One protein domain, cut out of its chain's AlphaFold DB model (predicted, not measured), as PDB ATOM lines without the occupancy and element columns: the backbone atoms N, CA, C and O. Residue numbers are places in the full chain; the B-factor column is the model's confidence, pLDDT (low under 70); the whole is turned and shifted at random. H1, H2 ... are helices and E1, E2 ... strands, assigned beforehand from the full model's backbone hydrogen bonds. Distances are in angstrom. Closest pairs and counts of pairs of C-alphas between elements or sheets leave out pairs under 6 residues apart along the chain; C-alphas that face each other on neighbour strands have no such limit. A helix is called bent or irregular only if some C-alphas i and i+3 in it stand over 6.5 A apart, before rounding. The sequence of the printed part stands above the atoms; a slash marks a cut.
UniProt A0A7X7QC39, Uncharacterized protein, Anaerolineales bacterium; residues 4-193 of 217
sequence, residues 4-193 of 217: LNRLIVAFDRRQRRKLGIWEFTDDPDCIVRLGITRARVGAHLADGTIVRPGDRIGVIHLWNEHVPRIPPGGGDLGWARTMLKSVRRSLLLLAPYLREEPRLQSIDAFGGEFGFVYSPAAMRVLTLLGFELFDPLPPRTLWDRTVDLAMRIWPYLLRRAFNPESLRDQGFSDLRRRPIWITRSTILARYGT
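Overview. This is residues 4 to 193 of the 217 residues of an uncharacterized protein of Anaerolineales bacterium (UniProt A0A7X7QC39). Two antiparallel strand pairs, E1 with E2 and E3 with E4, meet side by side in the middle of the domain where E2 comes close to E3, and helices stand round them: H2 and H4 on opposite sides, H1 and H3 on two other opposite sides. H6 follows E4 at one end, the small H5 lies at the other end, and residues 140 to 146, of which 142 to 146 belong to H4, stick out. The printed part has 190 residues, with six named helices and four named strands in the order H1 E1 E2 H2 E3 H3 H4 H5 E4 H6, forming two antiparallel sheets, E1 - E2 and E3 - E4; the class is mixed, helices and strands. The whole is compact and rounded, with a radius of gyration of the C-alphas of 16.2 A and spans of 41 by 40 by 33 A.

Arrangement. E3, residues 109 to 116, and E4, residues 176 to 183, are antiparallel neighbours at 161 degrees, with N 110 and O 182 within hydrogen-bond range at 2.8 A and N 176 and O 116 at 3.0 A. E3 bends by 57 degrees at residue 113. Residues 132 to 133 pair antiparallel with residues 180 to 181 of E4. E2, residues 56 to 62, has 11 pairs of C-alphas within 8 A with E3, the closest those of Gly 58 and Phe 110 at 4.3 A. E2 and E1, residues 32 to 38, form a hairpin, antiparallel at 150 degrees, with N 33 and O 61 within hydrogen-bond range at 2.8 A and N 57 and O 37 at 2.9 A. The closest C-alphas of E3 and H4, residues 142 to 162, are those of Gly 115 and Arg 152, 5.2 A apart. H4 with residues 157 to 161 alone touches residues 5 to 9 of H1, residues 4 to 18; the closest C-alphas, of Asn 5 and Ala 161, are 4.8 A apart, and the helices run opposite ways at a steep tilt of 61 degrees. H4 and H5, residues 164 to 167, touch only at the corner, closest at the C-alphas of Arg 159 and Ser 166, 6.6 A. H2, residues 77 to 100, touches H6, residues 184 to 191, with its residues 91 to 98 alone; the closest C-alphas, of Leu 92 and Tyr 191, are 4.8 A apart, and the tilt is steep at 58 degrees, opposite ways. H3, residues 120 to 128, is close to H2 but not clearly touching, with the C-alphas of Leu 84 and Val 125 closest at 7.9 A. H3 and E4 are near each other, with 6 pairs of C-alphas within 10 A. H1 and H2 are apart. In H1, H3 and H6 every O i to N i+4 pair is within hydrogen-bond range, against 17 of 20 in H2 and 16 of 17 in H4; H5 is too short for such a pair.

Along the chain. H1 begins at C-alpha 4, (9.371, 29.043, 130.379), and is 20.8 A long. E1 measures 19.0 A and E2 19.6 A. H2 is the longest helix by residues, 35.5 A, and is neither bent nor irregular, but only just: C-alphas 93 and 96 are 6.3 A apart. E3 measures 19.8 A, and H3 12.4 A. H4 begins at C-alpha 142, (-7.622, 6.866, 124.875), and is 30.5 A long. H5 is 5.6 A and E4 22.2 A. H6, 10.4 A, ends at C-alpha 191, (28.184, 5.885, 105.940).

Size, cuts and confidence. The two C-alphas farthest apart are those of Leu 142 and Thr 193, 46.0 A. The printed part has no cut. The links H1 to E1, E1 to E2, E2 to H2 and H3 to H4 are long. The mean pLDDT of the printed part is 93.2, and no printed residue is under 70.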
ATOM      1  N   LEU A   4       9.922  30.267 130.950       93.06
ATOM      2  CA  LEU A   4       9.371  29.043 130.379       93.06
ATOM      3  C   LEU A   4      10.422  28.279 129.566       93.06
ATOM      4  O   LEU A   4      10.602  27.083 129.774       93.06
ATOM      5  N   ASN A   5      11.181  28.959 128.707       92.94
ATOM      6  CA  ASN A   5      12.250  28.344 127.925       92.94
ATOM      7  C   ASN A   5      13.344  27.769 128.833       92.94
ATOM      8  O   ASN A   5      13.825  26.667 128.585       92.94
ATOM      9  N   ARG A   6      13.694  28.456 129.931       92.56
ATOM     10  CA  ARG A   6      14.641  27.917 130.926       92.56
ATOM     11  C   ARG A   6      14.126  26.630 131.576       92.56
ATOM     12  O   ARG A   6      14.899  25.686 131.733       92.56
ATOM     13  N   LEU A   7      12.835  26.568 131.901       94.94
ATOM     14  CA  LEU A   7      12.201  25.363 132.447       94.94
ATOM     15  C   LEU A   7      12.169  24.220 131.426       94.94
ATOM     16  O   LEU A   7      12.491  23.090 131.784       94.94
ATOM     17  N   ILE A   8      11.856  24.510 130.159       94.69
ATOM     18  CA  ILE A   8      11.874  23.521 129.070       94.69
ATOM     19  C   ILE A   8      13.277  22.924 128.919       94.69
ATOM     20  O   ILE A   8      13.421  21.705 128.914       94.69
ATOM     21  N   VAL A   9      14.321  23.758 128.873       93.56
ATOM     22  CA  VAL A   9      15.716  23.295 128.769       93.56
ATOM     23  C   VAL A   9      16.121  22.458 129.987       93.56
ATOM     24  O   VAL A   9      16.766  21.418 129.847       93.56
ATOM     25  N   ALA A  10      15.742  22.877 131.197       93.56
ATOM     26  CA  ALA A  10      16.036  22.122 132.414       93.56
ATOM     27  C   ALA A  10      15.326  20.757 132.431       93.56
ATOM     28  O   ALA A  10      15.925  19.749 132.821       93.56
ATOM     29  N   PHE A  11      14.072  20.714 131.976       95.00
ATOM     30  CA  PHE A  11      13.317  19.476 131.850       95.00
ATOM     31  C   PHE A  11      13.919  18.556 130.786       95.00
ATOM     32  O   PHE A  11      14.116  17.381 131.079       95.00
ATOM     33  N   ASP A  12      14.297  19.077 129.614       93.88
ATOM     34  CA  ASP A  12      14.975  18.308 128.563       93.88
ATOM     35  C   ASP A  12      16.237  17.620 129.104       93.88
ATOM     36  O   ASP A  12      16.381  16.401 129.010       93.88
ATOM     37  N   ARG A  13      17.099  18.366 129.809       92.69
ATOM     38  CA  ARG A  13      18.305  17.812 130.454       92.69
ATOM     39  C   ARG A  13      17.988  16.713 131.470       92.69
ATOM     40  O   ARG A  13      18.754  15.760 131.622       92.69
ATOM     41  N   ARG A  14      16.893  16.843 132.223       93.75
ATOM     42  CA  ARG A  14      16.458  15.813 133.182       93.75
ATOM     43  C   ARG A  14      15.902  14.586 132.464       93.75
ATOM     44  O   ARG A  14      16.222  13.464 132.851       93.75
ATOM     45  N   GLN A  15      15.091  14.791 131.432       92.81
ATOM     46  CA  GLN A  15      14.490  13.728 130.640       92.81
ATOM     47  C   GLN A  15      15.561  12.909 129.922       92.81
ATOM     48  O   GLN A  15      15.512  11.687 130.001       92.81
ATOM     49  N   ARG A  16      16.558  13.556 129.306       93.38
ATOM     50  CA  ARG A  16      17.686  12.872 128.656       93.38
ATOM     51  C   ARG A  16      18.406  11.925 129.608       93.38
ATOM     52  O   ARG A  16      18.561  10.753 129.284       93.38
ATOM     53  N   ARG A  17      18.729  12.393 130.819       92.25
ATOM     54  CA  ARG A  17      19.338  11.555 131.866       92.25
ATOM     55  C   ARG A  17      18.444  10.384 132.267       92.25
ATOM     56  O   ARG A  17      18.911   9.257 132.340       92.25
ATOM     57  N   LYS A  18      17.146  10.627 132.481       93.06
ATOM     58  CA  LYS A  18      16.192   9.573 132.871       93.06
ATOM     59  C   LYS A  18      15.980   8.524 131.774       93.06
ATOM     60  O   LYS A  18      15.759   7.362 132.089       93.06
ATOM     61  N   LEU A  19      16.009   8.935 130.509       91.06
ATOM     62  CA  LEU A  19      15.839   8.052 129.355       91.06
ATOM     63  C   LEU A  19      17.149   7.395 128.904       91.06
ATOM     64  O   LEU A  19      17.131   6.649 127.931       91.06
ATOM     65  N   GLY A  20      18.268   7.678 129.581       94.19
ATOM     66  CA  GLY A  20      19.577   7.170 129.190       94.19
ATOM     67  C   GLY A  20      19.947   7.584 127.769       94.19
ATOM     68  O   GLY A  20      20.431   6.753 127.015       94.19
ATOM     69  N   ILE A  21      19.655   8.831 127.384       95.75
ATOM     70  CA  ILE A  21      20.074   9.403 126.101       95.75
ATOM     71  C   ILE A  21      21.486   9.962 126.274       95.75
ATOM     72  O   ILE A  21      21.692  10.812 127.144       95.75
ATOM     73  N   TRP A  22      22.430   9.526 125.442       96.25
ATOM     74  CA  TRP A  22      23.842   9.893 125.550       96.25
ATOM     75  C   TRP A  22      24.408  10.504 124.266       96.25
ATOM     76  O   TRP A  22      23.873  10.356 123.164       96.25
ATOM     77  N   GLU A  23      25.504  11.228 124.453       96.25
ATOM     78  CA  GLU A  23      26.341  11.804 123.405       96.25
ATOM     79  C   GLU A  23      27.426  10.775 123.073       96.25
ATOM     80  O   GLU A  23      28.049  10.223 123.976       96.25
ATOM     81  N   PHE A  24      27.602  10.452 121.792       95.94
ATOM     82  CA  PHE A  24      28.579   9.449 121.338       95.94
ATOM     83  C   PHE A  24      29.800  10.076 120.651       95.94
ATOM     84  O   PHE A  24      30.668   9.374 120.141       95.94
ATOM     85  N   THR A  25      29.829  11.404 120.575       95.62
ATOM     86  CA  THR A  25      30.861  12.196 119.912       95.62
ATOM     87  C   THR A  25      30.800  13.628 120.428       95.62
ATOM     88  O   THR A  25      29.708  14.128 120.708       95.62
ATOM     89  N   ASP A  26      31.959  14.280 120.481       94.50
ATOM     90  CA  ASP A  26      32.097  15.705 120.803       94.50
ATOM     91  C   ASP A  26      32.187  16.579 119.537       94.50
ATOM     92  O   ASP A  26      32.507  17.767 119.603       94.50
ATOM     93  N   ASP A  27      31.947  16.001 118.352       95.81
ATOM     94  CA  ASP A  27      31.990  16.736 117.089       95.81
ATOM     95  C   ASP A  27      30.892  17.822 117.048       95.81
ATOM     96  O   ASP A  27      29.701  17.500 117.144       95.81
ATOM     97  N   PRO A  28      31.255  19.107 116.874       93.62
ATOM     98  CA  PRO A  28      30.301  20.212 116.935       93.62
ATOM     99  C   PRO A  28      29.313  20.232 115.760       93.62
ATOM    100  O   PRO A  28      28.256  20.850 115.870       93.62
ATOM    101  N   ASP A  29      29.622  19.549 114.650       95.00
ATOM    102  CA  ASP A  29      28.720  19.408 113.504       95.00
ATOM    103  C   ASP A  29      27.739  18.226 113.689       95.00
ATOM    104  O   ASP A  29      26.817  18.056 112.879       95.00
ATOM    105  N   CYS A  30      27.905  17.405 114.737       97.38
ATOM    106  CA  CYS A  30      26.960  16.354 115.098       97.38
ATOM    107  C   CYS A  30      25.722  16.947 115.775       97.38
ATOM    108  O   CYS A  30      25.809  17.679 116.759       97.38
ATOM    109  N   ILE A  31      24.546  16.581 115.270       97.50
ATOM    110  CA  ILE A  31      23.256  17.087 115.749       97.50
ATOM    111  C   ILE A  31      22.354  15.975 116.269       97.50
ATOM    112  O   ILE A  31      21.141  16.168 116.383       97.50
ATOM    113  N   VAL A  32      22.917  14.802 116.562       97.38
ATOM    114  CA  VAL A  32      22.154  13.678 117.099       97.38
ATOM    115  C   VAL A  32      22.803  13.085 118.341       97.38
ATOM    116  O   VAL A  32      24.013  13.128 118.533       97.38
ATOM    117  N   ARG A  33      21.955  12.510 119.183       97.06
ATOM    118  CA  ARG A  33      22.279  11.716 120.364       97.06
ATOM    119  C   ARG A  33      21.637  10.343 120.222       97.06
ATOM    120  O   ARG A  33      20.707  10.173 119.428       97.06
ATOM    121  N   LEU A  34      22.096   9.383 121.011       97.69
ATOM    122  CA  LEU A  34      21.594   8.014 120.969       97.69
ATOM    123  C   LEU A  34      20.829   7.663 122.234       97.69
ATOM    124  O   LEU A  34      21.099   8.182 123.311       97.69
ATOM    125  N   GLY A  35      19.861   6.772 122.079       97.00
ATOM    126  CA  GLY A  35      19.147   6.114 123.160       97.00
ATOM    127  C   GLY A  35      18.872   4.660 122.791       97.00
ATOM    128  O   GLY A  35      18.963   4.274 121.624       97.00
ATOM    129  N   ILE A  36      18.501   3.856 123.783       97.44
ATOM    130  CA  ILE A  36      17.992   2.496 123.580       97.44
ATOM    131  C   ILE A  36      16.620   2.423 124.227       97.44
ATOM    132  O   ILE A  36      16.437   2.844 125.368       97.44
ATOM    133  N   THR A  37      15.650   1.876 123.508       96.06
ATOM    134  CA  THR A  37      14.297   1.682 124.032       96.06
ATOM    135  C   THR A  37      13.676   0.412 123.467       96.06
ATOM    136  O   THR A  37      14.326  -0.351 122.750       96.06
ATOM    137  N   ARG A  38      12.408   0.176 123.805       96.88
ATOM    138  CA  ARG A  38      11.583  -0.847 123.168       96.88
ATOM    139  C   ARG A  38      10.698  -0.233 122.093       96.88
ATOM    140  O   ARG A  38      10.046   0.787 122.334       96.88
ATOM    141  N   ALA A  39      10.655  -0.865 120.927       95.88
ATOM    142  CA  ALA A  39       9.793  -0.461 119.831       95.88
ATOM    143  C   ALA A  39       8.331  -0.471 120.279       95.88
ATOM    144  O   ALA A  39       7.834  -1.451 120.826       95.88
ATOM    145  N   ARG A  40       7.620   0.630 120.052       91.12
ATOM    146  CA  ARG A  40       6.174   0.696 120.319       91.12
ATOM    147  C   ARG A  40       5.352   0.241 119.128       91.12
ATOM    148  O   ARG A  40       4.244  -0.255 119.295       91.12
ATOM    149  N   VAL A  41       5.912   0.423 117.940       91.19
ATOM    150  CA  VAL A  41       5.310   0.074 116.661       91.19
ATOM    151  C   VAL A  41       6.311  -0.747 115.877       91.19
ATOM    152  O   VAL A  41       7.516  -0.519 115.983       91.19
ATOM    153  N   GLY A  42       5.800  -1.727 115.143       93.50
ATOM    154  CA  GLY A  42       6.613  -2.548 114.262       93.50
ATOM    155  C   GLY A  42       6.725  -1.959 112.862       93.50
ATOM    156  O   GLY A  42       5.971  -1.053 112.497       93.50
ATOM    157  N   ALA A  43       7.649  -2.506 112.082       96.00
ATOM    158  CA  ALA A  43       7.836  -2.201 110.671       96.00
ATOM    159  C   ALA A  43       8.499  -3.386 109.955       96.00
ATOM    160  O   ALA A  43       9.295  -4.114 110.548       96.00
ATOM    161  N   HIS A  44       8.180  -3.546 108.673       97.69
ATOM    162  CA  HIS A  44       8.945  -4.375 107.745       97.69
ATOM    163  C   HIS A  44       9.774  -3.422 106.891       97.69
ATOM    164  O   HIS A  44       9.200  -2.601 106.178       97.69
ATOM    165  N   LEU A  45      11.092  -3.490 107.035       97.75
ATOM    166  CA  LEU A  45      12.033  -2.587 106.383       97.75
ATOM    167  C   LEU A  45      12.499  -3.180 105.052       97.75
ATOM    168  O   LEU A  45      12.459  -4.398 104.853       97.75
ATOM    169  N   ALA A  46      12.914  -2.320 104.128       96.19
ATOM    170  CA  ALA A  46      13.198  -2.693 102.743       96.19
ATOM    171  C   ALA A  46      14.343  -3.710 102.600       96.19
ATOM    172  O   ALA A  46      14.374  -4.465 101.632       96.19
ATOM    173  N   ASP A  47      15.266  -3.758 103.563       95.81
ATOM    174  CA  ASP A  47      16.360  -4.735 103.592       95.81
ATOM    175  C   ASP A  47      15.966  -6.100 104.193       95.81
ATOM    176  O   ASP A  47      16.815  -6.977 104.351       95.81
ATOM    177  N   GLY A  48      14.685  -6.287 104.525       97.19
ATOM    178  CA  GLY A  48      14.147  -7.502 105.133       97.19
ATOM    179  C   GLY A  48      14.161  -7.498 106.664       97.19
ATOM    180  O   GLY A  48      13.599  -8.413 107.268       97.19
ATOM    181  N   THR A  49      14.736  -6.477 107.311       98.00
ATOM    182  CA  THR A  49      14.688  -6.324 108.773       98.00
ATOM    183  C   THR A  49      13.243  -6.172 109.249       98.00
ATOM    184  O   THR A  49      12.488  -5.334 108.753       98.00
ATOM    185  N   ILE A  50      12.848  -6.960 110.252       98.00
ATOM    186  CA  ILE A  50      11.514  -6.886 110.861       98.00
ATOM    187  C   ILE A  50      11.651  -6.353 112.279       98.00
ATOM    188  O   ILE A  50      12.197  -7.034 113.144       98.00
ATOM    189  N   VAL A  51      11.085  -5.175 112.528       97.69
ATOM    190  CA  VAL A  51      10.935  -4.620 113.875       97.69
ATOM    191  C   VAL A  51       9.556  -4.997 114.397       97.69
ATOM    192  O   VAL A  51       8.542  -4.677 113.775       97.69
ATOM    193  N   ARG A  52       9.490  -5.653 115.551       97.12
ATOM    194  CA  ARG A  52       8.244  -5.979 116.253       97.12
ATOM    195  C   ARG A  52       8.055  -5.060 117.459       97.12
ATOM    196  O   ARG A  52       9.031  -4.644 118.084       97.12
ATOM    197  N   PRO A  53       6.806  -4.748 117.846       95.38
ATOM    198  CA  PRO A  53       6.551  -4.096 119.126       95.38
ATOM    199  C   PRO A  53       7.194  -4.881 120.281       95.38
ATOM    200  O   PRO A  53       7.016  -6.091 120.390       95.38
ATOM    201  N   GLY A  54       7.931  -4.188 121.144       96.44
ATOM    202  CA  GLY A  54       8.692  -4.760 122.255       96.44
ATOM    203  C   GLY A  54      10.175  -4.995 121.959       96.44
ATOM    204  O   GLY A  54      10.952  -5.073 122.921       96.44
ATOM    205  N   ASP A  55      10.581  -5.041 120.685       97.69
ATOM    206  CA  ASP A  55      11.973  -5.267 120.285       97.69
ATOM    207  C   ASP A  55      12.888  -4.165 120.810       97.69
ATOM    208  O   ASP A  55      12.505  -2.996 120.903       97.69
ATOM    209  N   ARG A  56      14.119  -4.539 121.160       97.69
ATOM    210  CA  ARG A  56      15.145  -3.582 121.571       97.69
ATOM    211  C   ARG A  56      15.648  -2.844 120.333       97.69
ATOM    212  O   ARG A  56      16.201  -3.460 119.433       97.69
ATOM    213  N   ILE A  57      15.488  -1.526 120.323       98.19
ATOM    214  CA  ILE A  57      15.864  -0.663 119.200       98.19
ATOM    215  C   ILE A  57      16.786   0.457 119.661       98.19
ATOM    216  O   ILE A  57      16.768   0.864 120.829       98.19
ATOM    217  N   GLY A  58      17.560   0.984 118.720       98.12
ATOM    218  CA  GLY A  58      18.246   2.252 118.894       98.12
ATOM    219  C   GLY A  58      17.294   3.404 118.587       98.12
ATOM    220  O   GLY A  58      16.358   3.263 117.802       98.12
ATOM    221  N   VAL A  59      17.533   4.562 119.185       97.12
ATOM    222  CA  VAL A  59      16.779   5.785 118.893       97.12
ATOM    223  C   VAL A  59      17.760   6.906 118.615       97.12
ATOM    224  O   VAL A  59      18.659   7.159 119.413       97.12
ATOM    225  N   ILE A  60      17.573   7.579 117.481       96.69
ATOM    226  CA  ILE A  60      18.346   8.760 117.100       96.69
ATOM    227  C   ILE A  60      17.543   9.986 117.539       96.69
ATOM    228  O   ILE A  60      16.471  10.268 117.005       96.69
ATOM    229  N   HIS A  61      18.047  10.700 118.539       94.94
ATOM    230  CA  HIS A  61      17.432  11.911 119.074       94.94
ATOM    231  C   HIS A  61      18.133  13.146 118.526       94.94
ATOM    232  O   HIS A  61      19.356  13.189 118.513       94.94
ATOM    233  N   LEU A  62      17.388  14.185 118.145       94.56
ATOM    234  CA  LEU A  62      18.009  15.465 117.810       94.56
ATOM    235  C   LEU A  62      18.676  16.080 119.047       94.56
ATOM    236  O   LEU A  62      18.084  16.185 120.124       94.56
ATOM    237  N   TRP A  63      19.912  16.526 118.869       95.25
ATOM    238  CA  TRP A  63      20.646  17.332 119.826       95.25
ATOM    239  C   TRP A  63      20.209  18.787 119.653       95.25
ATOM    240  O   TRP A  63      20.811  19.541 118.895       95.25
ATOM    241  N   ASN A  64      19.139  19.181 120.347       92.88
ATOM    242  CA  ASN A  64      18.489  20.486 120.159       92.88
ATOM    243  C   ASN A  64      19.449  21.685 120.224       92.88
ATOM    244  O   ASN A  64      19.253  22.657 119.503       92.88
ATOM    245  N   GLU A  65      20.486  21.621 121.063       93.31
ATOM    246  CA  GLU A  65      21.504  22.670 121.166       93.31
ATOM    247  C   GLU A  65      22.371  22.834 119.903       93.31
ATOM    248  O   GLU A  65      22.851  23.938 119.660       93.31
ATOM    249  N   HIS A  66      22.570  21.771 119.117       95.25
ATOM    250  CA  HIS A  66      23.409  21.774 117.910       95.25
ATOM    251  C   HIS A  66      22.594  21.883 116.616       95.25
ATOM    252  O   HIS A  66      23.145  22.215 115.569       95.25
ATOM    253  N   VAL A  67      21.280  21.619 116.657       94.06
ATOM    254  CA  VAL A  67      20.414  21.777 115.479       94.06
ATOM    255  C   VAL A  67      20.524  23.219 114.953       94.06
ATOM    256  O   VAL A  67      20.242  24.157 115.706       94.06
ATOM    257  N   PRO A  68      20.879  23.423 113.667       93.94
ATOM    258  CA  PRO A  68      20.983  24.751 113.077       93.94
ATOM    259  C   PRO A  68      19.708  25.570 113.286       93.94
ATOM    260  O   PRO A  68      18.602  25.145 112.932       93.94
ATOM    261  N   ARG A  69      19.856  26.770 113.848       93.06
ATOM    262  CA  ARG A  69      18.727  27.685 114.059       93.06
ATOM    263  C   ARG A  69      18.213  28.200 112.724       93.06
ATOM    264  O   ARG A  69      19.008  28.555 111.858       93.06
ATOM    265  N   ILE A  70      16.892  28.245 112.577       92.12
ATOM    266  CA  ILE A  70      16.265  28.851 111.405       92.12
ATOM    267  C   ILE A  70      16.489  30.370 111.486       92.12
ATOM    268  O   ILE A  70      16.268  30.943 112.560       92.12
ATOM    269  N   PRO A  71      16.971  31.019 110.411       90.62
ATOM    270  CA  PRO A  71      17.217  32.452 110.429       90.62
ATOM    271  C   PRO A  71      15.903  33.255 110.485       90.62
ATOM    272  O   PRO A  71      14.834  32.733 110.144       90.62
ATOM    273  N   PRO A  72      15.961  34.537 110.893       85.81
ATOM    274  CA  PRO A  72      14.809  35.431 110.813       85.81
ATOM    275  C   PRO A  72      14.289  35.499 109.371       85.81
ATOM    276  O   PRO A  72      15.043  35.830 108.460       85.81
ATOM    277  N   GLY A  73      13.010  35.176 109.165       82.44
ATOM    278  CA  GLY A  73      12.405  35.084 107.826       82.44
ATOM    279  C   GLY A  73      12.194  33.656 107.312       82.44
ATOM    280  O   GLY A  73      11.602  33.486 106.249       82.44
ATOM    281  N   GLY A  74      12.600  32.641 108.079       85.69
ATOM    282  CA  GLY A  74      12.325  31.235 107.780       85.69
ATOM    283  C   GLY A  74      13.528  30.483 107.211       85.69
ATOM    284  O   GLY A  74      14.603  31.036 107.005       85.69
ATOM    285  N   GLY A  75      13.369  29.172 107.018       85.44
ATOM    286  CA  GLY A  75      14.455  28.308 106.551       85.44
ATOM    287  C   GLY A  75      14.732  28.524 105.067       85.44
ATOM    288  O   GLY A  75      13.935  28.102 104.231       85.44
ATOM    289  N   ASP A  76      15.863  29.146 104.742       89.81
ATOM    290  CA  ASP A  76      16.329  29.300 103.365       89.81
ATOM    291  C   ASP A  76      17.124  28.067 102.876       89.81
ATOM    292  O   ASP A  76      17.324  27.076 103.590       89.81
ATOM    293  N   LEU A  77      17.583  28.109 101.620       90.81
ATOM    294  CA  LEU A  77      18.395  27.035 101.035       90.81
ATOM    295  C   LEU A  77      19.744  26.857 101.748       90.81
ATOM    296  O   LEU A  77      20.255  25.736 101.816       90.81
ATOM    297  N   GLY A  78      20.324  27.938 102.277       94.31
ATOM    298  CA  GLY A  78      21.583  27.897 103.018       94.31
ATOM    299  C   GLY A  78      21.431  27.132 104.331       94.31
ATOM    300  O   GLY A  78      22.203  26.215 104.618       94.31
ATOM    301  N   TRP A  79      20.379  27.437 105.086       94.38
ATOM    302  CA  TRP A  79      19.993  26.717 106.289       94.38
ATOM    303  C   TRP A  79      19.682  25.249 105.986       94.38
ATOM    304  O   TRP A  79      20.212  24.364 106.660       94.38
ATOM    305  N   ALA A  80      18.900  24.967 104.939       92.25
ATOM    306  CA  ALA A  80      18.566  23.596 104.550       92.25
ATOM    307  C   ALA A  80      19.821  22.774 104.200       92.25
ATOM    308  O   ALA A  80      19.945  21.617 104.609       92.25
ATOM    309  N   ARG A  81      20.785  23.381 103.494       94.81
ATOM    310  CA  ARG A  81      22.082  22.763 103.184       94.81
ATOM    311  C   ARG A  81      22.895  22.483 104.446       94.81
ATOM    312  O   ARG A  81      23.461  21.396 104.560       94.81
ATOM    313  N   THR A  82      22.941  23.425 105.386       95.81
ATOM    314  CA  THR A  82      23.629  23.248 106.675       95.81
ATOM    315  C   THR A  82      22.992  22.124 107.487       95.81
ATOM    316  O   THR A  82      23.696  21.221 107.926       95.81
ATOM    317  N   MET A  83      21.660  22.108 107.597       94.62
ATOM    318  CA  MET A  83      20.922  21.038 108.270       94.62
ATOM    319  C   MET A  83      21.241  19.669 107.655       94.62
ATOM    320  O   MET A  83      21.591  18.734 108.373       94.62
ATOM    321  N   LEU A  84      21.191  19.552 106.324       94.94
ATOM    322  CA  LEU A  84      21.528  18.311 105.623       94.94
ATOM    323  C   LEU A  84      22.978  17.876 105.873       94.94
ATOM    324  O   LEU A  84      23.226  16.695 106.128       94.94
ATOM    325  N   LYS A  85      23.933  18.815 105.823       96.00
ATOM    326  CA  LYS A  85      25.347  18.546 106.118       96.00
ATOM    327  C   LYS A  85      25.505  17.982 107.533       96.00
ATOM    328  O   LYS A  85      26.166  16.959 107.689       96.00
ATOM    329  N   SER A  86      24.866  18.592 108.528       96.94
ATOM    330  CA  SER A  86      24.932  18.156 109.926       96.94
ATOM    331  C   SER A  86      24.287  16.785 110.153       96.94
ATOM    332  O   SER A  86      24.871  15.942 110.836       96.94
ATOM    333  N   VAL A  87      23.131  16.492 109.537       96.56
ATOM    334  CA  VAL A  87      22.538  15.138 109.611       96.56
ATOM    335  C   VAL A  87      23.478  14.108 108.984       96.56
ATOM    336  O   VAL A  87      23.752  13.074 109.588       96.56
ATOM    337  N   ARG A  88      24.023  14.397 107.794       96.81
ATOM    338  CA  ARG A  88      24.965  13.495 107.122       96.81
ATOM    339  C   ARG A  88      26.227  13.277 107.955       96.81
ATOM    340  O   ARG A  88      26.654  12.136 108.093       96.81
ATOM    341  N   ARG A  89      26.799  14.338 108.539       97.12
ATOM    342  CA  ARG A  89      27.956  14.243 109.443       97.12
ATOM    343  C   ARG A  89      27.641  13.363 110.648       97.12
ATOM    344  O   ARG A  89      28.433  12.491 110.974       97.12
ATOM    345  N   SER A  90      26.465  13.536 111.241       98.06
ATOM    346  CA  SER A  90      26.007  12.720 112.367       98.06
ATOM    347  C   SER A  90      25.950  11.227 112.015       98.06
ATOM    348  O   SER A  90      26.409  10.402 112.795       98.06
ATOM    349  N   LEU A  91      25.447  10.873 110.826       97.81
ATOM    350  CA  LEU A  91      25.378   9.481 110.358       97.81
ATOM    351  C   LEU A  91      26.761   8.898 110.011       97.81
ATOM    352  O   LEU A  91      27.018   7.735 110.315       97.81
ATOM    353  N   LEU A  92      27.661   9.712 109.445       97.12
ATOM    354  CA  LEU A  92      29.067   9.346 109.208       97.12
ATOM    355  C   LEU A  92      29.823   9.061 110.506       97.12
ATOM    356  O   LEU A  92      30.603   8.123 110.558       97.12
ATOM    357  N   LEU A  93      29.581   9.843 111.561       97.00
ATOM    358  CA  LEU A  93      30.160   9.594 112.885       97.00
ATOM    359  C   LEU A  93      29.522   8.376 113.562       97.00
ATOM    360  O   LEU A  93      30.193   7.632 114.274       97.00
ATOM    361  N   LEU A  94      28.220   8.173 113.346       97.50
ATOM    362  CA  LEU A  94      27.478   7.072 113.940       97.50
ATOM    363  C   LEU A  94      27.951   5.719 113.403       97.50
ATOM    364  O   LEU A  94      28.106   4.787 114.180       97.50
ATOM    365  N   ALA A  95      28.212   5.596 112.100       96.94
ATOM    366  CA  ALA A  95      28.584   4.325 111.480       96.94
ATOM    367  C   ALA A  95      29.784   3.598 112.137       96.94
ATOM    368  O   ALA A  95      29.611   2.431 112.498       96.94
ATOM    369  N   PRO A  96      30.967   4.214 112.339       95.00
ATOM    370  CA  PRO A  96      32.062   3.565 113.060       95.00
ATOM    371  C   PRO A  96      31.702   3.300 114.528       95.00
ATOM    372  O   PRO A  96      31.901   2.182 115.001       95.00
ATOM    373  N   TYR A  97      31.057   4.252 115.212       96.62
ATOM    374  CA  TYR A  97      30.629   4.077 116.605       96.62
ATOM    375  C   TYR A  97      29.702   2.863 116.792       96.62
ATOM    376  O   TYR A  97      29.822   2.119 117.764       96.62
ATOM    377  N   LEU A  98      28.812   2.595 115.826       96.25
ATOM    378  CA  LEU A  98      27.947   1.415 115.846       96.25
ATOM    379  C   LEU A  98      28.733   0.103 115.848       96.25
ATOM    380  O   LEU A  98      28.244  -0.873 116.421       96.25
ATOM    381  N   ARG A  99      29.897   0.036 115.191       93.75
ATOM    382  CA  ARG A  99      30.736  -1.176 115.152       93.75
ATOM    383  C   ARG A  99      31.405  -1.437 116.499       93.75
ATOM    384  O   ARG A  99      31.506  -2.591 116.904       93.75
ATOM    385  N   GLU A 100      31.824  -0.372 117.168       93.38
ATOM    386  CA  GLU A 100      32.657  -0.430 118.369       93.38
ATOM    387  C   GLU A 100      31.839  -0.575 119.655       93.38
ATOM    388  O   GLU A 100      32.252  -1.293 120.562       93.38
ATOM    389  N   GLU A 101      30.669   0.063 119.742       95.56
ATOM    390  CA  GLU A 101      29.882   0.137 120.976       95.56
ATOM    391  C   GLU A 101      29.140  -1.186 121.286       95.56
ATOM    392  O   GLU A 101      28.152  -1.515 120.611       95.56
ATOM    393  N   PRO A 102      29.519  -1.921 122.356       94.94
ATOM    394  CA  PRO A 102      28.925  -3.221 122.676       94.94
ATOM    395  C   PRO A 102      27.415  -3.159 122.922       94.94
ATOM    396  O   PRO A 102      26.678  -4.073 122.547       94.94
ATOM    397  N   ARG A 103      26.909  -2.055 123.494       94.38
ATOM    398  CA  ARG A 103      25.472  -1.889 123.783       94.38
ATOM    399  C   ARG A 103      24.597  -1.850 122.527       94.38
ATOM    400  O   ARG A 103      23.385  -2.049 122.650       94.38
ATOM    401  N   LEU A 104      25.186  -1.573 121.362       95.88
ATOM    402  CA  LEU A 104      24.501  -1.399 120.077       95.88
ATOM    403  C   LEU A 104      24.721  -2.569 119.108       95.88
ATOM    404  O   LEU A 104      24.127  -2.571 118.030       95.88
ATOM    405  N   GLN A 105      25.544  -3.562 119.464       93.44
ATOM    406  CA  GLN A 105      25.859  -4.693 118.583       93.44
ATOM    407  C   GLN A 105      24.628  -5.536 118.235       93.44
ATOM    408  O   GLN A 105      24.508  -5.994 117.105       93.44
ATOM    409  N   SER A 106      23.697  -5.692 119.180       93.75
ATOM    410  CA  SER A 106      22.463  -6.469 119.001       93.75
ATOM    411  C   SER A 106      21.272  -5.631 118.509       93.75
ATOM    412  O   SER A 106      20.128  -6.019 118.738       93.75
ATOM    413  N   ILE A 107      21.506  -4.421 117.991       97.69
ATOM    414  CA  ILE A 107      20.445  -3.517 117.537       97.69
ATOM    415  C   ILE A 107      20.439  -3.478 116.016       97.69
ATOM    416  O   ILE A 107      21.342  -2.908 115.408       97.69
ATOM    417  N   ASP A 108      19.377  -4.006 115.415       97.50
ATOM    418  CA  ASP A 108      19.256  -4.091 113.956       97.50
ATOM    419  C   ASP A 108      18.636  -2.837 113.326       97.50
ATOM    420  O   ASP A 108      18.883  -2.529 112.160       97.50
ATOM    421  N   ALA A 109      17.869  -2.065 114.101       98.06
ATOM    422  CA  ALA A 109      17.176  -0.878 113.616       98.06
ATOM    423  C   ALA A 109      17.237   0.292 114.601       98.06
ATOM    424  O   ALA A 109      17.151   0.133 115.824       98.06
ATOM    425  N   PHE A 110      17.334   1.490 114.028       98.38
ATOM    426  CA  PHE A 110      17.297   2.764 114.724       98.38
ATOM    427  C   PHE A 110      16.052   3.527 114.296       98.38
ATOM    428  O   PHE A 110      15.812   3.710 113.104       98.38
ATOM    429  N   GLY A 111      15.253   3.987 115.250       96.06
ATOM    430  CA  GLY A 111      14.027   4.689 114.912       96.06
ATOM    431  C   GLY A 111      13.002   4.703 116.025       96.06
ATOM    432  O   GLY A 111      13.330   4.749 117.210       96.06
ATOM    433  N   GLY A 112      11.742   4.713 115.616       93.19
ATOM    434  CA  GLY A 112      10.594   4.813 116.496       93.19
ATOM    435  C   GLY A 112       9.574   5.778 115.922       93.19
ATOM    436  O   GLY A 112       9.436   5.913 114.710       93.19
ATOM    437  N   GLU A 113       8.847   6.452 116.802       91.19
ATOM    438  CA  GLU A 113       7.782   7.366 116.411       91.19
ATOM    439  C   GLU A 113       8.102   8.770 116.880       91.19
ATOM    440  O   GLU A 113       8.308   9.007 118.072       91.19
ATOM    441  N   PHE A 114       8.101   9.706 115.940       90.31
ATOM    442  CA  PHE A 114       8.513  11.070 116.222       90.31
ATOM    443  C   PHE A 114       7.454  12.067 115.772       90.31
ATOM    444  O   PHE A 114       6.924  11.980 114.658       90.31
ATOM    445  N   GLY A 115       7.160  13.019 116.658       89.38
ATOM    446  CA  GLY A 115       6.323  14.176 116.375       89.38
ATOM    447  C   GLY A 115       7.130  15.266 115.679       89.38
ATOM    448  O   GLY A 115       7.843  16.017 116.340       89.38
ATOM    449  N   PHE A 116       6.989  15.378 114.360       88.06
ATOM    450  CA  PHE A 116       7.622  16.428 113.559       88.06
ATOM    451  C   PHE A 116       6.646  16.994 112.526       88.06
ATOM    452  O   PHE A 116       5.545  16.474 112.329       88.06
ATOM    453  N   VAL A 117       7.054  18.087 111.878       88.62
ATOM    454  CA  VAL A 117       6.392  18.572 110.666       88.62
ATOM    455  C   VAL A 117       7.063  17.909 109.472       88.62
ATOM    456  O   VAL A 117       8.238  18.143 109.194       88.62
ATOM    457  N   TYR A 118       6.307  17.071 108.772       88.88
ATOM    458  CA  TYR A 118       6.784  16.304 107.624       88.88
ATOM    459  C   TYR A 118       6.365  16.980 106.323       88.88
ATOM    460  O   TYR A 118       5.407  16.565 105.676       88.88
ATOM    461  N   SER A 119       7.078  18.040 105.936       89.44
ATOM    462  CA  SER A 119       6.894  18.609 104.601       89.44
ATOM    463  C   SER A 119       7.347  17.602 103.528       89.44
ATOM    464  O   SER A 119       8.250  16.799 103.789       89.44
ATOM    465  N   PRO A 120       6.807  17.657 102.296       91.06
ATOM    466  CA  PRO A 120       7.249  16.774 101.216       91.06
ATOM    467  C   PRO A 120       8.762  16.835 100.963       91.06
ATOM    468  O   PRO A 120       9.386  15.825 100.646       91.06
ATOM    469  N   ALA A 121       9.377  18.009 101.134       89.50
ATOM    470  CA  ALA A 121      10.823  18.176 101.013       89.50
ATOM    471  C   ALA A 121      11.587  17.475 102.147       89.50
ATOM    472  O   ALA A 121      12.546  16.758 101.872       89.50
ATOM    473  N   ALA A 122      11.142  17.628 103.400       89.75
ATOM    474  CA  ALA A 122      11.760  16.965 104.546       89.75
ATOM    475  C   ALA A 122      11.676  15.436 104.429       89.75
ATOM    476  O   ALA A 122      12.663  14.745 104.671       89.75
ATOM    477  N   MET A 123      10.527  14.913 103.989       93.75
ATOM    478  CA  MET A 123      10.350  13.478 103.752       93.75
ATOM    479  C   MET A 123      11.312  12.961 102.679       93.75
ATOM    480  O   MET A 123      12.010  11.983 102.923       93.75
ATOM    481  N   ARG A 124      11.423  13.654 101.534       93.88
ATOM    482  CA  ARG A 124      12.391  13.290 100.482       93.88
ATOM    483  C   ARG A 124      13.824  13.264 101.006       93.88
ATOM    484  O   ARG A 124      14.559  12.333 100.701       93.88
ATOM    485  N   VAL A 125      14.221  14.260 101.798       93.38
ATOM    486  CA  VAL A 125      15.566  14.316 102.389       93.38
ATOM    487  C   VAL A 125      15.816  13.138 103.329       93.38
ATOM    488  O   VAL A 125      16.858  12.497 103.222       93.38
ATOM    489  N   LEU A 126      14.868  12.812 104.211       95.50
ATOM    490  CA  LEU A 126      14.986  11.657 105.105       95.50
ATOM    491  C   LEU A 126      15.123  10.349 104.310       95.50
ATOM    492  O   LEU A 126      16.027   9.564 104.590       95.50
ATOM    493  N   THR A 127      14.321  10.154 103.261       96.31
ATOM    494  CA  THR A 127      14.443   8.988 102.370       96.31
ATOM    495  C   THR A 127      15.795   8.924 101.661       96.31
ATOM    496  O   THR A 127      16.418   7.862 101.607       96.31
ATOM    497  N   LEU A 128      16.307  10.054 101.163       94.88
ATOM    498  CA  LEU A 128      17.637  10.123 100.546       94.88
ATOM    499  C   LEU A 128      18.752   9.739 101.531       94.88
ATOM    500  O   LEU A 128      19.718   9.082 101.146       94.88
ATOM    501  N   LEU A 129      18.592  10.087 102.808       96.12
ATOM    502  CA  LEU A 129      19.499   9.698 103.891       96.12
ATOM    503  C   LEU A 129      19.341   8.227 104.330       96.12
ATOM    504  O   LEU A 129      20.059   7.763 105.208       96.12
ATOM    505  N   GLY A 130      18.431   7.474 103.708       96.94
ATOM    506  CA  GLY A 130      18.213   6.056 103.993       96.94
ATOM    507  C   GLY A 130      17.190   5.782 105.088       96.94
ATOM    508  O   GLY A 130      17.063   4.633 105.496       96.94
ATOM    509  N   PHE A 131      16.451   6.794 105.551       97.62
ATOM    510  CA  PHE A 131      15.322   6.561 106.441       97.62
ATOM    511  C   PHE A 131      14.097   6.071 105.666       97.62
ATOM    512  O   PHE A 131      13.716   6.623 104.634       97.62
ATOM    513  N   GLU A 132      13.419   5.088 106.230       97.62
ATOM    514  CA  GLU A 132      12.124   4.597 105.796       97.62
ATOM    515  C   GLU A 132      11.031   5.260 106.637       97.62
ATOM    516  O   GLU A 132      11.045   5.214 107.872       97.62
ATOM    517  N   LEU A 133      10.095   5.925 105.960       95.69
ATOM    518  CA  LEU A 133       8.996   6.653 106.580       95.69
ATOM    519  C   LEU A 133       7.697   5.894 106.331       95.69
ATOM    520  O   LEU A 133       7.347   5.624 105.186       95.69
ATOM    521  N   PHE A 134       6.947   5.630 107.394       94.19
ATOM    522  CA  PHE A 134       5.653   4.948 107.323       94.19
ATOM    523  C   PHE A 134       4.532   5.932 107.592       94.19
ATOM    524  O   PHE A 134       4.785   7.015 108.112       94.19
ATOM    525  N   ASP A 135       3.297   5.609 107.232       89.50
ATOM    526  CA  ASP A 135       2.193   6.528 107.488       89.50
ATOM    527  C   ASP A 135       1.875   6.683 108.980       89.50
ATOM    528  O   ASP A 135       2.131   5.774 109.775       89.50
ATOM    529  N   PRO A 136       1.352   7.856 109.393       83.75
ATOM    530  CA  PRO A 136       0.946   8.086 110.768       83.75
ATOM    531  C   PRO A 136      -0.047   7.017 111.213       83.75
ATOM    532  O   PRO A 136      -1.069   6.793 110.565       83.75
ATOM    533  N   LEU A 137       0.232   6.383 112.348       74.44
ATOM    534  CA  LEU A 137      -0.686   5.416 112.930       74.44
ATOM    535  C   LEU A 137      -1.763   6.176 113.713       74.44
ATOM    536  O   LEU A 137      -1.429   6.870 114.680       74.44
ATOM    537  N   PRO A 138      -3.049   6.083 113.325       77.38
ATOM    538  CA  PRO A 138      -4.105   6.762 114.054       77.38
ATOM    539  C   PRO A 138      -4.215   6.173 115.470       77.38
ATOM    540  O   PRO A 138      -4.146   4.949 115.633       77.38
ATOM    541  N   PRO A 139      -4.394   7.010 116.507       81.38
ATOM    542  CA  PRO A 139      -4.515   6.524 117.874       81.38
ATOM    543  C   PRO A 139      -5.792   5.688 118.023       81.38
ATOM    544  O   PRO A 139      -6.890   6.159 117.716       81.38
ATOM    545  N   ARG A 140      -5.648   4.449 118.506       83.06
ATOM    546  CA  ARG A 140      -6.757   3.487 118.623       83.06
ATOM    547  C   ARG A 140      -7.434   3.536 119.989       83.06
ATOM    548  O   ARG A 140      -8.635   3.314 120.081       83.06
ATOM    549  N   THR A 141      -6.684   3.866 121.037       88.19
ATOM    550  CA  THR A 141      -7.175   3.933 122.421       88.19
ATOM    551  C   THR A 141      -7.082   5.349 123.004       88.19
ATOM    552  O   THR A 141      -6.383   6.217 122.478       88.19
ATOM    553  N   LEU A 142      -7.765   5.604 124.129       89.12
ATOM    554  CA  LEU A 142      -7.622   6.866 124.875       89.12
ATOM    555  C   LEU A 142      -6.187   7.077 125.379       89.12
ATOM    556  O   LEU A 142      -5.680   8.202 125.378       89.12
ATOM    557  N   TRP A 143      -5.518   5.986 125.755       88.19
ATOM    558  CA  TRP A 143      -4.104   6.015 126.100       88.19
ATOM    559  C   TRP A 143      -3.255   6.439 124.898       88.19
ATOM    560  O   TRP A 143      -2.446   7.355 125.017       88.19
ATOM    561  N   ASP A 144      -3.508   5.879 123.711       86.06
ATOM    562  CA  ASP A 144      -2.790   6.270 122.492       86.06
ATOM    563  C   ASP A 144      -2.995   7.740 122.137       86.06
ATOM    564  O   ASP A 144      -2.046   8.385 121.698       86.06
ATOM    565  N   ARG A 145      -4.199   8.287 122.351       88.44
ATOM    566  CA  ARG A 145      -4.486   9.716 122.139       88.44
ATOM    567  C   ARG A 145      -3.706  10.600 123.103       88.44
ATOM    568  O   ARG A 145      -3.144  11.608 122.690       88.44
ATOM    569  N   THR A 146      -3.648  10.211 124.375       90.44
ATOM    570  CA  THR A 146      -2.877  10.934 125.400       90.44
ATOM    571  C   THR A 146      -1.393  10.930 125.053       90.44
ATOM    572  O   THR A 146      -0.716  11.954 125.123       90.44
ATOM    573  N   VAL A 147      -0.889   9.777 124.623       87.25
ATOM    574  CA  VAL A 147       0.509   9.619 124.248       87.25
ATOM    575  C   VAL A 147       0.832  10.352 122.939       87.25
ATOM    576  O   VAL A 147       1.884  10.984 122.853       87.25
ATOM    577  N   ASP A 148      -0.061  10.333 121.947       88.56
ATOM    578  CA  ASP A 148       0.058  11.147 120.730       88.56
ATOM    579  C   ASP A 148       0.138  12.639 121.064       88.56
ATOM    580  O   ASP A 148       1.056  13.331 120.620       88.56
ATOM    581  N   LEU A 149      -0.762  13.117 121.928       90.62
ATOM    582  CA  LEU A 149      -0.763  14.499 122.388       90.62
ATOM    583  C   LEU A 149       0.567  14.858 123.065       90.62
ATOM    584  O   LEU A 149       1.182  15.861 122.704       90.62
ATOM    585  N   ALA A 150       1.058  14.023 123.985       90.19
ATOM    586  CA  ALA A 150       2.336  14.244 124.661       90.19
ATOM    587  C   ALA A 150       3.524  14.284 123.677       90.19
ATOM    588  O   ALA A 150       4.372  15.174 123.768       90.19
ATOM    589  N   MET A 151       3.553  13.378 122.693       88.75
ATOM    590  CA  MET A 151       4.583  13.332 121.645       88.75
ATOM    591  C   MET A 151       4.486  14.467 120.625       88.75
ATOM    592  O   MET A 151       5.409  14.640 119.837       88.75
ATOM    593  N   ARG A 152       3.418  15.267 120.645       91.50
ATOM    594  CA  ARG A 152       3.313  16.514 119.877       91.50
ATOM    595  C   ARG A 152       3.639  17.730 120.739       91.50
ATOM    596  O   ARG A 152       4.329  18.633 120.274       91.50
ATOM    597  N   ILE A 153       3.197  17.749 122.001       92.94
ATOM    598  CA  ILE A 153       3.450  18.860 122.934       92.94
ATOM    599  C   ILE A 153       4.943  19.005 123.172       92.94
ATOM    600  O   ILE A 153       5.472  20.112 123.081       92.94
ATOM    601  N   TRP A 154       5.640  17.903 123.440       93.25
ATOM    602  CA  TRP A 154       7.047  17.989 123.799       93.25
ATOM    603  C   TRP A 154       7.930  18.540 122.661       93.25
ATOM    604  O   TRP A 154       8.615  19.540 122.893       93.25
ATOM    605  N   PRO A 155       7.864  18.034 121.410       92.06
ATOM    606  CA  PRO A 155       8.575  18.651 120.287       92.06
ATOM    607  C   PRO A 155       8.175  20.103 120.021       92.06
ATOM    608  O   PRO A 155       9.030  20.909 119.661       92.06
ATOM    609  N   TYR A 156       6.905  20.473 120.221       94.12
ATOM    610  CA  TYR A 156       6.470  21.868 120.101       94.12
ATOM    611  C   TYR A 156       7.183  22.779 121.113       94.12
ATOM    612  O   TYR A 156       7.710  23.830 120.742       94.12
ATOM    613  N   LEU A 157       7.258  22.363 122.381       94.31
ATOM    614  CA  LEU A 157       7.955  23.108 123.435       94.31
ATOM    615  C   LEU A 157       9.464  23.192 123.175       94.31
ATOM    616  O   LEU A 157      10.053  24.261 123.332       94.31
ATOM    617  N   LEU A 158      10.085  22.102 122.718       94.06
ATOM    618  CA  LEU A 158      11.496  22.106 122.326       94.06
ATOM    619  C   LEU A 158      11.757  23.091 121.183       94.06
ATOM    620  O   LEU A 158      12.666  23.914 121.272       94.06
ATOM    621  N   ARG A 159      10.921  23.077 120.141       93.00
ATOM    622  CA  ARG A 159      11.003  24.040 119.036       93.00
ATOM    623  C   ARG A 159      10.866  25.474 119.527       93.00
ATOM    624  O   ARG A 159      11.688  26.301 119.160       93.00
ATOM    625  N   ARG A 160       9.915  25.764 120.419       92.94
ATOM    626  CA  ARG A 160       9.787  27.094 121.040       92.94
ATOM    627  C   ARG A 160      11.082  27.526 121.737       92.94
ATOM    628  O   ARG A 160      11.493  28.676 121.599       92.94
ATOM    629  N   ALA A 161      11.696  26.632 122.510       93.69
ATOM    630  CA  ALA A 161      12.860  26.967 123.322       93.69
ATOM    631  C   ALA A 161      14.149  27.121 122.497       93.69
ATOM    632  O   ALA A 161      14.935  28.030 122.768       93.69
ATOM    633  N   PHE A 162      14.361  26.256 121.503       92.38
ATOM    634  CA  PHE A 162      15.629  26.155 120.771       92.38
ATOM    635  C   PHE A 162      15.595  26.760 119.365       92.38
ATOM    636  O   PHE A 162      16.624  27.229 118.879       92.38
ATOM    637  N   ASN A 163      14.435  26.768 118.707       92.06
ATOM    638  CA  ASN A 163      14.287  27.219 117.325       92.06
ATOM    639  C   ASN A 163      12.904  27.871 117.090       92.06
ATOM    640  O   ASN A 163      12.075  27.317 116.359       92.06
ATOM    641  N   PRO A 164      12.604  29.010 117.749       91.00
ATOM    642  CA  PRO A 164      11.267  29.609 117.751       91.00
ATOM    643  C   PRO A 164      10.787  30.029 116.357       91.00
ATOM    644  O   PRO A 164       9.599  29.902 116.078       91.00
ATOM    645  N   GLU A 165      11.694  30.427 115.457       90.69
ATOM    646  CA  GLU A 165      11.356  30.739 114.058       90.69
ATOM    647  C   GLU A 165      10.757  29.534 113.322       90.69
ATOM    648  O   GLU A 165       9.947  29.704 112.416       90.69
ATOM    649  N   SER A 166      11.054  28.303 113.759       87.56
ATOM    650  CA  SER A 166      10.404  27.113 113.206       87.56
ATOM    651  C   SER A 166       8.884  27.116 113.402       87.56
ATOM    652  O   SER A 166       8.203  26.403 112.677       87.56
ATOM    653  N   LEU A 167       8.345  27.861 114.373       89.31
ATOM    654  CA  LEU A 167       6.914  27.895 114.697       89.31
ATOM    655  C   LEU A 167       6.147  29.007 113.970       89.31
ATOM    656  O   LEU A 167       4.931  29.085 114.124       89.31
ATOM    657  N   ARG A 168       6.827  29.868 113.203       85.56
ATOM    658  CA  ARG A 168       6.216  31.057 112.588       85.56
ATOM    659  C   ARG A 168       5.040  30.710 111.672       85.56
ATOM    660  O   ARG A 168       3.973  31.295 111.811       85.56
ATOM    661  N   ASP A 169       5.236  29.709 110.819       82.56
ATOM    662  CA  ASP A 169       4.254  29.263 109.821       82.56
ATOM    663  C   ASP A 169       3.752  27.834 110.089       82.56
ATOM    664  O   ASP A 169       3.120  27.213 109.238       82.56
ATOM    665  N   GLN A 170       4.093  27.266 111.252       83.31
ATOM    666  CA  GLN A 170       3.793  25.877 111.599       83.31
ATOM    667  C   GLN A 170       3.292  25.782 113.036       83.31
ATOM    668  O   GLN A 170       4.029  26.010 113.998       83.31
ATOM    669  N   GLY A 171       2.031  25.395 113.177       82.31
ATOM    670  CA  GLY A 171       1.353  25.253 114.452       82.31
ATOM    671  C   GLY A 171       1.440  23.848 115.041       82.31
ATOM    672  O   GLY A 171       1.959  22.887 114.466       82.31
ATOM    673  N   PHE A 172       0.844  23.701 116.222       85.94
ATOM    674  CA  PHE A 172       0.687  22.409 116.890       85.94
ATOM    675  C   PHE A 172      -0.087  21.385 116.040       85.94
ATOM    676  O   PHE A 172       0.161  20.176 116.101       85.94
ATOM    677  N   SER A 173      -1.034  21.866 115.232       86.31
ATOM    678  CA  SER A 173      -1.826  21.070 114.297       86.31
ATOM    679  C   SER A 173      -1.024  20.517 113.130       86.31
ATOM    680  O   SER A 173      -1.547  19.627 112.476       86.31
ATOM    681  N   ASP A 174       0.205  20.967 112.880       88.19
ATOM    682  CA  ASP A 174       1.047  20.467 111.782       88.19
ATOM    683  C   ASP A 174       1.998  19.360 112.241       88.19
ATOM    684  O   ASP A 174       2.515  18.587 111.434       88.19
ATOM    685  N   LEU A 175       2.191  19.233 113.557       88.50
ATOM    686  CA  LEU A 175       2.935  18.126 114.137       88.50
ATOM    687  C   LEU A 175       2.143  16.832 113.966       88.50
ATOM    688  O   LEU A 175       1.008  16.694 114.439       88.50
ATOM    689  N   ARG A 176       2.766  15.872 113.292       89.06
ATOM    690  CA  ARG A 176       2.249  14.519 113.108       89.06
ATOM    691  C   ARG A 176       3.242  13.547 113.715       89.06
ATOM    692  O   ARG A 176       4.447  13.706 113.555       89.06
ATOM    693  N   ARG A 177       2.731  12.542 114.414       90.44
ATOM    694  CA  ARG A 177       3.516  11.398 114.863       90.44
ATOM    695  C   ARG A 177       3.665  10.442 113.686       90.44
ATOM    696  O   ARG A 177       2.662   9.997 113.134       90.44
ATOM    697  N   ARG A 178       4.900  10.144 113.296       91.69
ATOM    698  CA  ARG A 178       5.186   9.239 112.180       91.69
ATOM    699  C   ARG A 178       6.232   8.203 112.592       91.69
ATOM    700  O   ARG A 178       7.217   8.605 113.220       91.69
ATOM    701  N   PRO A 179       6.046   6.911 112.263       94.56
ATOM    702  CA  PRO A 179       7.112   5.934 112.392       94.56
ATOM    703  C   PRO A 179       8.211   6.208 111.363       94.56
ATOM    704  O   PRO A 179       7.931   6.378 110.172       94.56
ATOM    705  N   ILE A 180       9.450   6.268 111.839       96.06
ATOM    706  CA  ILE A 180      10.647   6.473 111.026       96.06
ATOM    707  C   ILE A 180      11.706   5.493 111.485       96.06
ATOM    708  O   ILE A 180      11.961   5.374 112.685       96.06
ATOM    709  N   TRP A 181      12.333   4.839 110.517       97.94
ATOM    710  CA  TRP A 181      13.322   3.803 110.757       97.94
ATOM    711  C   TRP A 181      14.509   3.955 109.826       97.94
ATOM    712  O   TRP A 181      14.380   4.456 108.718       97.94
ATOM    713  N   ILE A 182      15.667   3.503 110.271       98.38
ATOM    714  CA  ILE A 182      16.833   3.243 109.437       98.38
ATOM    715  C   ILE A 182      17.525   2.007 110.005       98.38
ATOM    716  O   ILE A 182      17.659   1.864 111.225       98.38
ATOM    717  N   THR A 183      17.936   1.084 109.144       98.38
ATOM    718  CA  THR A 183      18.593  -0.143 109.601       98.38
ATOM    719  C   THR A 183      20.067   0.080 109.890       98.38
ATOM    720  O   THR A 183      20.725   0.939 109.297       98.38
ATOM    721  N   ARG A 184      20.605  -0.722 110.812       97.88
ATOM    722  CA  ARG A 184      22.036  -0.755 111.124       97.88
ATOM    723  C   ARG A 184      22.857  -1.044 109.868       97.88
ATOM    724  O   ARG A 184      23.817  -0.331 109.593       97.88
ATOM    725  N   SER A 185      22.456  -2.049 109.094       97.06
ATOM    726  CA  SER A 185      23.013  -2.393 107.777       97.06
ATOM    727  C   SER A 185      23.032  -1.185 106.836       97.06
ATOM    728  O   SER A 185      24.079  -0.892 106.266       97.06
ATOM    729  N   THR A 186      21.931  -0.429 106.728       97.62
ATOM    730  CA  THR A 186      21.869   0.787 105.898       97.62
ATOM    731  C   THR A 186      22.845   1.860 106.375       97.62
ATOM    732  O   THR A 186      23.551   2.442 105.549       97.62
ATOM    733  N   ILE A 187      22.928   2.108 107.691       97.44
ATOM    734  CA  ILE A 187      23.887   3.076 108.244       97.44
ATOM    735  C   ILE A 187      25.318   2.657 107.892       97.44
ATOM    736  O   ILE A 187      26.082   3.449 107.344       97.44
ATOM    737  N   LEU A 188      25.674   1.401 108.167       96.38
ATOM    738  CA  LEU A 188      27.024   0.885 107.947       96.38
ATOM    739  C   LEU A 188      27.407   0.855 106.463       96.38
ATOM    740  O   LEU A 188      28.542   1.187 106.132       96.38
ATOM    741  N   ALA A 189      26.476   0.495 105.579       95.31
ATOM    742  CA  ALA A 189      26.723   0.418 104.143       95.31
ATOM    743  C   ALA A 189      26.878   1.801 103.496       95.31
ATOM    744  O   ALA A 189      27.724   1.974 102.627       95.31
ATOM    745  N   ARG A 190      26.069   2.791 103.902       95.44
ATOM    746  CA  ARG A 190      26.073   4.129 103.279       95.44
ATOM    747  C   ARG A 190      27.076   5.098 103.892       95.44
ATOM    748  O   ARG A 190      27.478   6.046 103.224       95.44
ATOM    749  N   TYR A 191      27.416   4.909 105.164       96.12
ATOM    750  CA  TYR A 191      28.184   5.885 105.940       96.12
ATOM    751  C   TYR A 191      29.430   5.295 106.603       96.12
ATOM    752  O   TYR A 191      30.152   6.016 107.280       96.12
ATOM    753  N   GLY A 192      29.687   3.996 106.434       87.69
ATOM    754  CA  GLY A 192      30.788   3.308 107.101       87.69
ATOM    755  C   GLY A 192      32.061   3.126 106.275       87.69
ATOM    756  O   GLY A 192      32.972   2.477 106.792       87.69
ATOM    757  N   THR A 193      32.119   3.605 105.027       75.06
ATOM    758  CA  THR A 193      33.218   3.311 104.083       75.06
ATOM    759  C   THR A 193      34.184   4.465 103.809       75.06
ATOM    760  O   THR A 193      35.145   4.226 103.093       75.06
TER     761      THR A 193